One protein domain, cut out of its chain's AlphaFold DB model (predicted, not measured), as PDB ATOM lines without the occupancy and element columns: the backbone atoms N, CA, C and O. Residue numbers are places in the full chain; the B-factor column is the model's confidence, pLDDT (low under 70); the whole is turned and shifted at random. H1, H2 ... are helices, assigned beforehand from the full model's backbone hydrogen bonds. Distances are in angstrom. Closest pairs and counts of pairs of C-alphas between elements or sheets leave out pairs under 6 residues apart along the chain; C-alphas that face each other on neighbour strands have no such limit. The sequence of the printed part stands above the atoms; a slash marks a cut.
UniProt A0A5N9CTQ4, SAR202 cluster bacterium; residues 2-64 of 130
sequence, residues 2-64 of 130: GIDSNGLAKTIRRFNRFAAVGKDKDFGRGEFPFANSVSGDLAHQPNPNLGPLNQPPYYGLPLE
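What this domain is: This is residues 2 to 64 of the 130 residues of a protein of SAR202 cluster bacterium (UniProt A0A5N9CTQ4). With little regular structure, the domain is one long helix, H1, with loops gathered beside its later half, the short helix H2 beyond them, and a free final arm, residues 55 to 64. The printed part has 63 residues with two named helices, H1 then H2, and no named strand. The class is all helix, although the helices hold only 23 residues. It is only just compact, close to loose, with a radius of gyration of the C-alphas of 12.7 A and spans of 35 by 26 by 23 A.

Where its parts are: H1, residues 5 to 21, measures 25.0 A from C-alpha 5 at (-35.395, -22.471, 30.175) to C-alpha 21. H2, residues 33 to 38, ends with C-alpha 38 at (-8.763, -5.792, 21.236).

How they stand to each other: H1 and H2 are apart, joined by a long link of 11 residues. In H2 every O i to N i+4 pair is within hydrogen-bond range; in H1, 12 of 13 are. Residues 2 to 11, of which 5 to 11 belong to H1, stand free.

The domain as a whole: The C-alphas of Gly 2 and Pro 33, the two farthest apart, are separated by 35.3 A. Residues 39 to 64 hold no named element. The printed part has no cut, and no printed residue has a pLDDT under 70.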
ATOM      1  N   GLY A   2     -29.594 -25.587  36.275       91.06
ATOM      2  CA  GLY A   2     -30.613 -24.948  37.137       91.06
ATOM      3  C   GLY A   2     -31.140 -23.592  36.640       91.06
ATOM      4  O   GLY A   2     -31.648 -22.808  37.430       91.06
ATOM      5  N   ILE A   3     -31.001 -23.308  35.342       94.94
ATOM      6  CA  ILE A   3     -31.421 -22.048  34.713       94.94
ATOM      7  C   ILE A   3     -32.856 -22.194  34.191       94.94
ATOM      8  O   ILE A   3     -33.184 -23.223  33.595       94.94
ATOM      9  N   ASP A   4     -33.689 -21.159  34.358       97.25
ATOM     10  CA  ASP A   4     -35.017 -21.085  33.731       97.25
ATOM     11  C   ASP A   4     -34.902 -21.153  32.199       97.25
ATOM     12  O   ASP A   4     -34.330 -20.270  31.551       97.25
ATOM     13  N   SER A   5     -35.472 -22.204  31.611       96.50
ATOM     14  CA  SER A   5     -35.395 -22.471  30.175       96.50
ATOM     15  C   SER A   5     -36.105 -21.400  29.345       96.50
ATOM     16  O   SER A   5     -35.604 -20.995  28.290       96.50
ATOM     17  N   ASN A   6     -37.240 -20.889  29.828       98.00
ATOM     18  CA  ASN A   6     -38.012 -19.869  29.127       98.00
ATOM     19  C   ASN A   6     -37.288 -18.521  29.143       98.00
ATOM     20  O   ASN A   6     -37.214 -17.847  28.108       98.00
ATOM     21  N   GLY A   7     -36.736 -18.140  30.295       98.06
ATOM     22  CA  GLY A   7     -35.876 -16.977  30.461       98.06
ATOM     23  C   GLY A   7     -34.651 -17.045  29.558       98.06
ATOM     24  O   GLY A   7     -34.428 -16.130  28.766       98.06
ATOM     25  N   LEU A   8     -33.920 -18.164  29.577       96.94
ATOM     26  CA  LEU A   8     -32.734 -18.358  28.739       96.94
ATOM     27  C   LEU A   8     -33.053 -18.210  27.245       96.94
ATOM     28  O   LEU A   8     -32.381 -17.460  26.535       96.94
ATOM     29  N   ALA A   9     -34.120 -18.855  26.767       96.69
ATOM     30  CA  ALA A   9     -34.520 -18.767  25.366       96.69
ATOM     31  C   ALA A   9     -34.917 -17.334  24.957       96.69
ATOM     32  O   ALA A   9     -34.610 -16.892  23.846       96.69
ATOM     33  N   LYS A  10     -35.586 -16.579  25.843       98.12
ATOM     34  CA  LYS A  10     -35.909 -15.159  25.611       98.12
ATOM     35  C   LYS A  10     -34.645 -14.298  25.559       98.12
ATOM     36  O   LYS A  10     -34.536 -13.467  24.655       98.12
ATOM     37  N   THR A  11     -33.698 -14.523  26.467       97.75
ATOM     38  CA  THR A  11     -32.413 -13.813  26.516       97.75
ATOM     39  C   THR A  11     -31.606 -14.041  25.244       97.75
ATOM     40  O   THR A  11     -31.208 -13.066  24.614       97.75
ATOM     41  N   ILE A  12     -31.456 -15.292  24.792       97.44
ATOM     42  CA  ILE A  12     -30.736 -15.619  23.549       97.44
ATOM     43  C   ILE A  12     -31.398 -14.946  22.340       97.44
ATOM     44  O   ILE A  12     -30.722 -14.295  21.546       97.44
ATOM     45  N   ARG A  13     -32.733 -15.023  22.214       97.81
ATOM     46  CA  ARG A  13     -33.454 -14.338  21.123       97.81
ATOM     47  C   ARG A  13     -33.230 -12.827  21.137       97.81
ATOM     48  O   ARG A  13     -33.129 -12.219  20.076       97.81
ATOM     49  N   ARG A  14     -33.186 -12.206  22.318       98.00
ATOM     50  CA  ARG A  14     -32.923 -10.770  22.443       98.00
ATOM     51  C   ARG A  14     -31.481 -10.429  22.077       98.00
ATOM     52  O   ARG A  14     -31.289  -9.547  21.246       98.00
ATOM     53  N   PHE A  15     -30.515 -11.166  22.612       98.25
ATOM     54  CA  PHE A  15     -29.098 -10.993  22.309       98.25
ATOM     55  C   PHE A  15     -28.808 -11.145  20.809       98.25
ATOM     56  O   PHE A  15     -28.164 -10.284  20.222       98.25
ATOM     57  N   ASN A  16     -29.380 -12.155  20.146       97.69
ATOM     58  CA  ASN A  16     -29.193 -12.354  18.704       97.69
ATOM     59  C   ASN A  16     -29.735 -11.188  17.858       97.69
ATOM     60  O   ASN A  16     -29.180 -10.893  16.803       97.69
ATOM     61  N   ARG A  17     -30.780 -10.482  18.319       97.69
ATOM     62  CA  ARG A  17     -31.242  -9.246  17.663       97.69
ATOM     63  C   ARG A  17     -30.244  -8.099  17.817       97.69
ATOM     64  O   ARG A  17     -30.101  -7.315  16.889       97.69
ATOM     65  N   PHE A  18     -29.564  -8.003  18.959       97.88
ATOM     66  CA  PHE A  18     -28.500  -7.019  19.176       97.88
ATOM     67  C   PHE A  18     -27.254  -7.328  18.352       97.88
ATOM     68  O   PHE A  18     -26.709  -6.417  17.740       97.88
ATOM     69  N   ALA A  19     -26.867  -8.603  18.273       97.12
ATOM     70  CA  ALA A  19     -25.784  -9.075  17.415       97.12
ATOM     71  C   ALA A  19     -26.022  -8.706  15.943       97.12
ATOM     72  O   ALA A  19     -25.159  -8.104  15.314       97.12
ATOM     73  N   ALA A  20     -27.233  -8.947  15.424       96.25
ATOM     74  CA  ALA A  20     -27.580  -8.633  14.036       96.25
ATOM     75  C   ALA A  20     -27.417  -7.144  13.664       96.25
ATOM     76  O   ALA A  20     -27.147  -6.836  12.507       96.25
ATOM     77  N   VAL A  21     -27.581  -6.224  14.623       96.50
ATOM     78  CA  VAL A  21     -27.421  -4.772  14.406       96.50
ATOM     79  C   VAL A  21     -26.121  -4.206  14.994       96.50
ATOM     80  O   VAL A  21     -25.874  -3.010  14.868       96.50
ATOM     81  N   GLY A  22     -25.309  -5.027  15.667       96.38
ATOM     82  CA  GLY A  22     -24.062  -4.632  16.336       96.38
ATOM     83  C   GLY A  22     -24.205  -3.742  17.566       96.38
ATOM     84  O   GLY A  22     -23.226  -3.102  17.952       96.38
ATOM     85  N   LYS A  23     -25.384  -3.678  18.193       97.25
ATOM     86  CA  LYS A  23     -25.628  -2.787  19.336       97.25
ATOM     87  C   LYS A  23     -26.341  -3.492  20.479       97.25
ATOM     88  O   LYS A  23     -27.533  -3.792  20.380       97.25
ATOM     89  N   ASP A  24     -25.620  -3.686  21.578       97.31
ATOM     90  CA  ASP A  24     -26.169  -4.159  22.844       97.31
ATOM     91  C   ASP A  24     -26.800  -2.999  23.620       97.31
ATOM     92  O   ASP A  24     -26.113  -2.170  24.212       97.31
ATOM     93  N   LYS A  25     -28.133  -2.947  23.613       96.62
ATOM     94  CA  LYS A  25     -28.897  -1.876  24.267       96.62
ATOM     95  C   LYS A  25     -29.056  -2.059  25.773       96.62
ATOM     96  O   LYS A  25     -29.562  -1.145  26.416       96.62
ATOM     97  N   ASP A  26     -28.689  -3.215  26.317       97.25
ATOM     98  CA  ASP A  26     -28.856  -3.473  27.745       97.25
ATOM     99  C   ASP A  26     -27.635  -3.029  28.543       97.25
ATOM    100  O   ASP A  26     -27.786  -2.416  29.597       97.25
ATOM    101  N   PHE A  27     -26.435  -3.346  28.043       96.88
ATOM    102  CA  PHE A  27     -25.189  -3.167  28.792       96.88
ATOM    103  C   PHE A  27     -24.089  -2.439  28.007       96.88
ATOM    104  O   PHE A  27     -23.004  -2.231  28.545       96.88
ATOM    105  N   GLY A  28     -24.338  -2.048  26.750       95.81
ATOM    106  CA  GLY A  28     -23.362  -1.318  25.933       95.81
ATOM    107  C   GLY A  28     -22.129  -2.146  25.551       95.81
ATOM    108  O   GLY A  28     -21.052  -1.593  25.309       95.81
ATOM    109  N   ARG A  29     -22.237  -3.484  25.512       95.62
ATOM    110  CA  ARG A  29     -21.117  -4.354  25.133       95.62
ATOM    111  C   ARG A  29     -20.584  -3.993  23.741       95.62
ATOM    112  O   ARG A  29     -21.313  -3.988  22.752       95.62
ATOM    113  N   GLY A  30     -19.274  -3.756  23.671       93.88
ATOM    114  CA  GLY A  30     -18.574  -3.389  22.438       93.88
ATOM    115  C   GLY A  30     -18.636  -1.901  22.080       93.88
ATOM    116  O   GLY A  30     -18.113  -1.536  21.034       93.88
ATOM    117  N   GLU A  31     -19.223  -1.033  22.913       94.38
ATOM    118  CA  GLU A  31     -19.207   0.423  22.677       94.38
ATOM    119  C   GLU A  31     -17.913   1.094  23.169       94.38
ATOM    120  O   GLU A  31     -17.518   2.136  22.651       94.38
ATOM    121  N   PHE A  32     -17.215   0.493  24.141       93.44
ATOM    122  CA  PHE A  32     -15.946   1.029  24.632       93.44
ATOM    123  C   PHE A  32     -14.828   0.819  23.593       93.44
ATOM    124  O   PHE A  32     -14.553  -0.338  23.257       93.44
ATOM    125  N   PRO A  33     -14.139   1.879  23.114       91.81
ATOM    126  CA  PRO A  33     -13.197   1.773  21.995       91.81
ATOM    127  C   PRO A  33     -12.097   0.732  22.194       91.81
ATOM    128  O   PRO A  33     -11.839  -0.059  21.294       91.81
ATOM    129  N   PHE A  34     -11.502   0.676  23.390       89.56
ATOM    130  CA  PHE A  34     -10.463  -0.309  23.696       89.56
ATOM    131  C   PHE A  34     -10.993  -1.745  23.605       89.56
ATOM    132  O   PHE A  34     -10.372  -2.588  22.968       89.56
ATOM    133  N   ALA A  35     -12.164  -2.029  24.188       87.31
ATOM    134  CA  ALA A  35     -12.772  -3.357  24.107       87.31
ATOM    135  C   ALA A  35     -13.140  -3.718  22.658       87.31
ATOM    136  O   ALA A  35     -12.967  -4.859  22.239       87.31
ATOM    137  N   ASN A  36     -13.595  -2.740  21.871       89.12
ATOM    138  CA  ASN A  36     -13.892  -2.935  20.455       89.12
ATOM    139  C   ASN A  36     -12.633  -3.271  19.634       89.12
ATOM    140  O   ASN A  36     -12.692  -4.129  18.762       89.12
ATOM    141  N   SER A  37     -11.482  -2.671  19.957       89.56
ATOM    142  CA  SER A  37     -10.245  -2.857  19.189       89.56
ATOM    143  C   SER A  37      -9.420  -4.094  19.559       89.56
ATOM    144  O   SER A  37      -8.546  -4.472  18.785       89.56
ATOM    145  N   VAL A  38      -9.627  -4.694  20.740       90.19
ATOM    146  CA  VAL A  38      -8.763  -5.792  21.236       90.19
ATOM    147  C   VAL A  38      -9.504  -7.069  21.634       90.19
ATOM    148  O   VAL A  38      -8.856  -8.053  21.978       90.19
ATOM    149  N   SER A  39     -10.839  -7.066  21.652       91.00
ATOM    150  CA  SER A  39     -11.651  -8.196  22.131       91.00
ATOM    151  C   SER A  39     -12.640  -8.692  21.078       91.00
ATOM    152  O   SER A  39     -13.071  -7.940  20.205       91.00
ATOM    153  N   GLY A  40     -13.044  -9.958  21.211       93.44
ATOM    154  CA  GLY A  40     -13.996 -10.602  20.307       93.44
ATOM    155  C   GLY A  40     -13.351 -11.116  19.019       93.44
ATOM    156  O   GLY A  40     -12.155 -11.396  18.983       93.44
ATOM    157  N   ASP A  41     -14.164 -11.270  17.978       95.25
ATOM    158  CA  ASP A  41     -13.714 -11.642  16.637       95.25
ATOM    159  C   ASP A  41     -13.612 -10.380  15.776       95.25
ATOM    160  O   ASP A  41     -14.621  -9.855  15.311       95.25
ATOM    161  N   LEU A  42     -12.391  -9.883  15.561       94.31
ATOM    162  CA  LEU A  42     -12.144  -8.641  14.817       94.31
ATOM    163  C   LEU A  42     -12.546  -8.718  13.334       94.31
ATOM    164  O   LEU A  42     -12.702  -7.679  12.694       94.31
ATOM    165  N   ALA A  43     -12.730  -9.923  12.783       94.38
ATOM    166  CA  ALA A  43     -13.250 -10.100  11.430       94.38
ATOM    167  C   ALA A  43     -14.786 -10.005  11.375       94.38
ATOM    168  O   ALA A  43     -15.362  -9.851  10.295       94.38
ATOM    169  N   HIS A  44     -15.460 -10.078  12.524       93.38
ATOM    170  CA  HIS A  44     -16.908 -10.011  12.612       93.38
ATOM    171  C   HIS A  44     -17.414  -8.561  12.588       93.38
ATOM    172  O   HIS A  44     -16.978  -7.697  13.348       93.38
ATOM    173  N   GLN A  45     -18.393  -8.309  11.721       92.62
ATOM    174  CA  GLN A  45     -19.065  -7.024  11.552       92.62
ATOM    175  C   GLN A  45     -20.564  -7.176  11.852       92.62
ATOM    176  O   GLN A  45     -21.116  -8.256  11.630       92.62
ATOM    177  N   PRO A  46     -21.256  -6.111  12.298       93.19
ATOM    178  CA  PRO A  46     -20.757  -4.741  12.484       93.19
ATOM    179  C   PRO A  46     -20.096  -4.474  13.848       93.19
ATOM    180  O   PRO A  46     -19.635  -3.362  14.092       93.19
ATOM    181  N   ASN A  47     -20.067  -5.452  14.760       94.94
ATOM    182  CA  ASN A  47     -19.436  -5.298  16.070       94.94
ATOM    183  C   ASN A  47     -18.681  -6.578  16.455       94.94
ATOM    184  O   ASN A  47     -19.337  -7.590  16.710       94.94
ATOM    185  N   PRO A  48     -17.344  -6.540  16.600       96.06
ATOM    186  CA  PRO A  48     -16.531  -7.733  16.850       96.06
ATOM    187  C   PRO A  48     -16.857  -8.434  18.177       96.06
ATOM    188  O   PRO A  48     -16.564  -9.613  18.373       96.06
ATOM    189  N   ASN A  49     -17.513  -7.730  19.103       96.50
ATOM    190  CA  ASN A  49     -17.868  -8.242  20.420       96.50
ATOM    191  C   ASN A  49     -19.264  -8.882  20.491       96.50
ATOM    192  O   ASN A  49     -19.618  -9.390  21.559       96.50
ATOM    193  N   LEU A  50     -20.057  -8.860  19.411       96.88
ATOM    194  CA  LEU A  50     -21.455  -9.313  19.401       96.88
ATOM    195  C   LEU A  50     -21.741 -10.348  18.300       96.88
ATOM    196  O   LEU A  50     -22.490 -10.078  17.368       96.88
ATOM    197  N   GLY A  51     -21.202 -11.560  18.447       95.19
ATOM    198  CA  GLY A  51     -21.536 -12.689  17.569       95.19
ATOM    199  C   GLY A  51     -22.871 -13.361  17.937       95.19
ATOM    200  O   GLY A  51     -23.166 -13.494  19.125       95.19
ATOM    201  N   PRO A  52     -23.689 -13.814  16.968       95.56
ATOM    202  CA  PRO A  52     -24.960 -14.481  17.253       95.56
ATOM    203  C   PRO A  52     -24.765 -15.877  17.870       95.56
ATOM    204  O   PRO A  52     -23.910 -16.653  17.457       95.56
ATOM    205  N   LEU A  53     -25.632 -16.239  18.816       95.81
ATOM    206  CA  LEU A  53     -25.715 -17.561  19.442       95.81
ATOM    207  C   LEU A  53     -26.878 -18.352  18.829       95.81
ATOM    208  O   LEU A  53     -27.964 -18.442  19.407       95.81
ATOM    209  N   ASN A  54     -26.695 -18.872  17.615       95.56
ATOM    210  CA  ASN A  54     -27.752 -19.556  16.855       95.56
ATOM    211  C   ASN A  54     -27.343 -20.920  16.275       95.56
ATOM    212  O   ASN A  54     -28.182 -21.575  15.663       95.56
ATOM    213  N   GLN A  55     -26.107 -21.369  16.504       95.62
ATOM    214  CA  GLN A  55     -25.615 -22.663  16.030       95.62
ATOM    215  C   GLN A  55     -25.377 -23.613  17.215       95.62
ATOM    216  O   GLN A  55     -24.608 -23.268  18.113       95.62
ATOM    217  N   PRO A  56     -26.044 -24.781  17.259       95.00
ATOM    218  CA  PRO A  56     -25.745 -25.822  18.236       95.00
ATOM    219  C   PRO A  56     -24.439 -26.567  17.878       95.00
ATOM    220  O   PRO A  56     -24.010 -26.517  16.725       95.00
ATOM    221  N   PRO A  57     -23.842 -27.330  18.816       96.44
ATOM    222  CA  PRO A  57     -24.273 -27.544  20.202       96.44
ATOM    223  C   PRO A  57     -24.037 -26.323  21.106       96.44
ATOM    224  O   PRO A  57     -23.059 -25.597  20.952       96.44
ATOM    225  N   TYR A  58     -24.938 -26.109  22.069       95.44
ATOM    226  CA  TYR A  58     -24.822 -25.027  23.050       95.44
ATOM    227  C   TYR A  58     -24.071 -25.496  24.297       95.44
ATOM    228  O   TYR A  58     -24.311 -26.597  24.795       95.44
ATOM    229  N   TYR A  59     -23.227 -24.622  24.839       95.62
ATOM    230  CA  TYR A  59     -22.435 -24.875  26.041       95.62
ATOM    231  C   TYR A  59     -22.727 -23.819  27.107       95.62
ATOM    232  O   TYR A  59     -23.046 -22.673  26.791       95.62
ATOM    233  N   GLY A  60     -22.587 -24.199  28.374       93.62
ATOM    234  CA  GLY A  60     -22.687 -23.281  29.501       93.62
ATOM    235  C   GLY A  60     -21.689 -23.659  30.585       93.62
ATOM    236  O   GLY A  60     -21.506 -24.840  30.875       93.62
ATOM    237  N   LEU A  61     -21.042 -22.649  31.164       94.62
ATOM    238  CA  LEU A  61     -20.073 -22.798  32.244       94.62
ATOM    239  C   LEU A  61     -20.498 -21.910  33.421       94.62
ATOM    240  O   LEU A  61     -20.818 -20.742  33.193       94.62
ATOM    241  N   PRO A  62     -20.530 -22.430  34.661       92.50
ATOM    242  CA  PRO A  62     -20.701 -21.586  35.835       92.50
ATOM    243  C   PRO A  62     -19.477 -20.677  35.987       92.50
ATOM    244  O   PRO A  62     -18.339 -21.138  35.880       92.50
ATOM    245  N   LEU A  63     -19.717 -19.386  36.212       92.06
ATOM    246  CA  LEU A  63     -18.674 -18.407  36.500       92.06
ATOM    247  C   LEU A  63     -18.783 -18.015  37.968       92.06
ATOM    248  O   LEU A  63     -19.826 -17.525  38.393       92.06
ATOM    249  N   GLU A  64     -17.700 -18.210  38.710       91.12
ATOM    250  CA  GLU A  64     -17.592 -17.834  40.117       91.12
ATOM    251  C   GLU A  64     -16.534 -16.733  40.270       91.12
ATOM    252  O   GLU A  64     -15.506 -16.775  39.579       91.12
TER     253      GLU A  64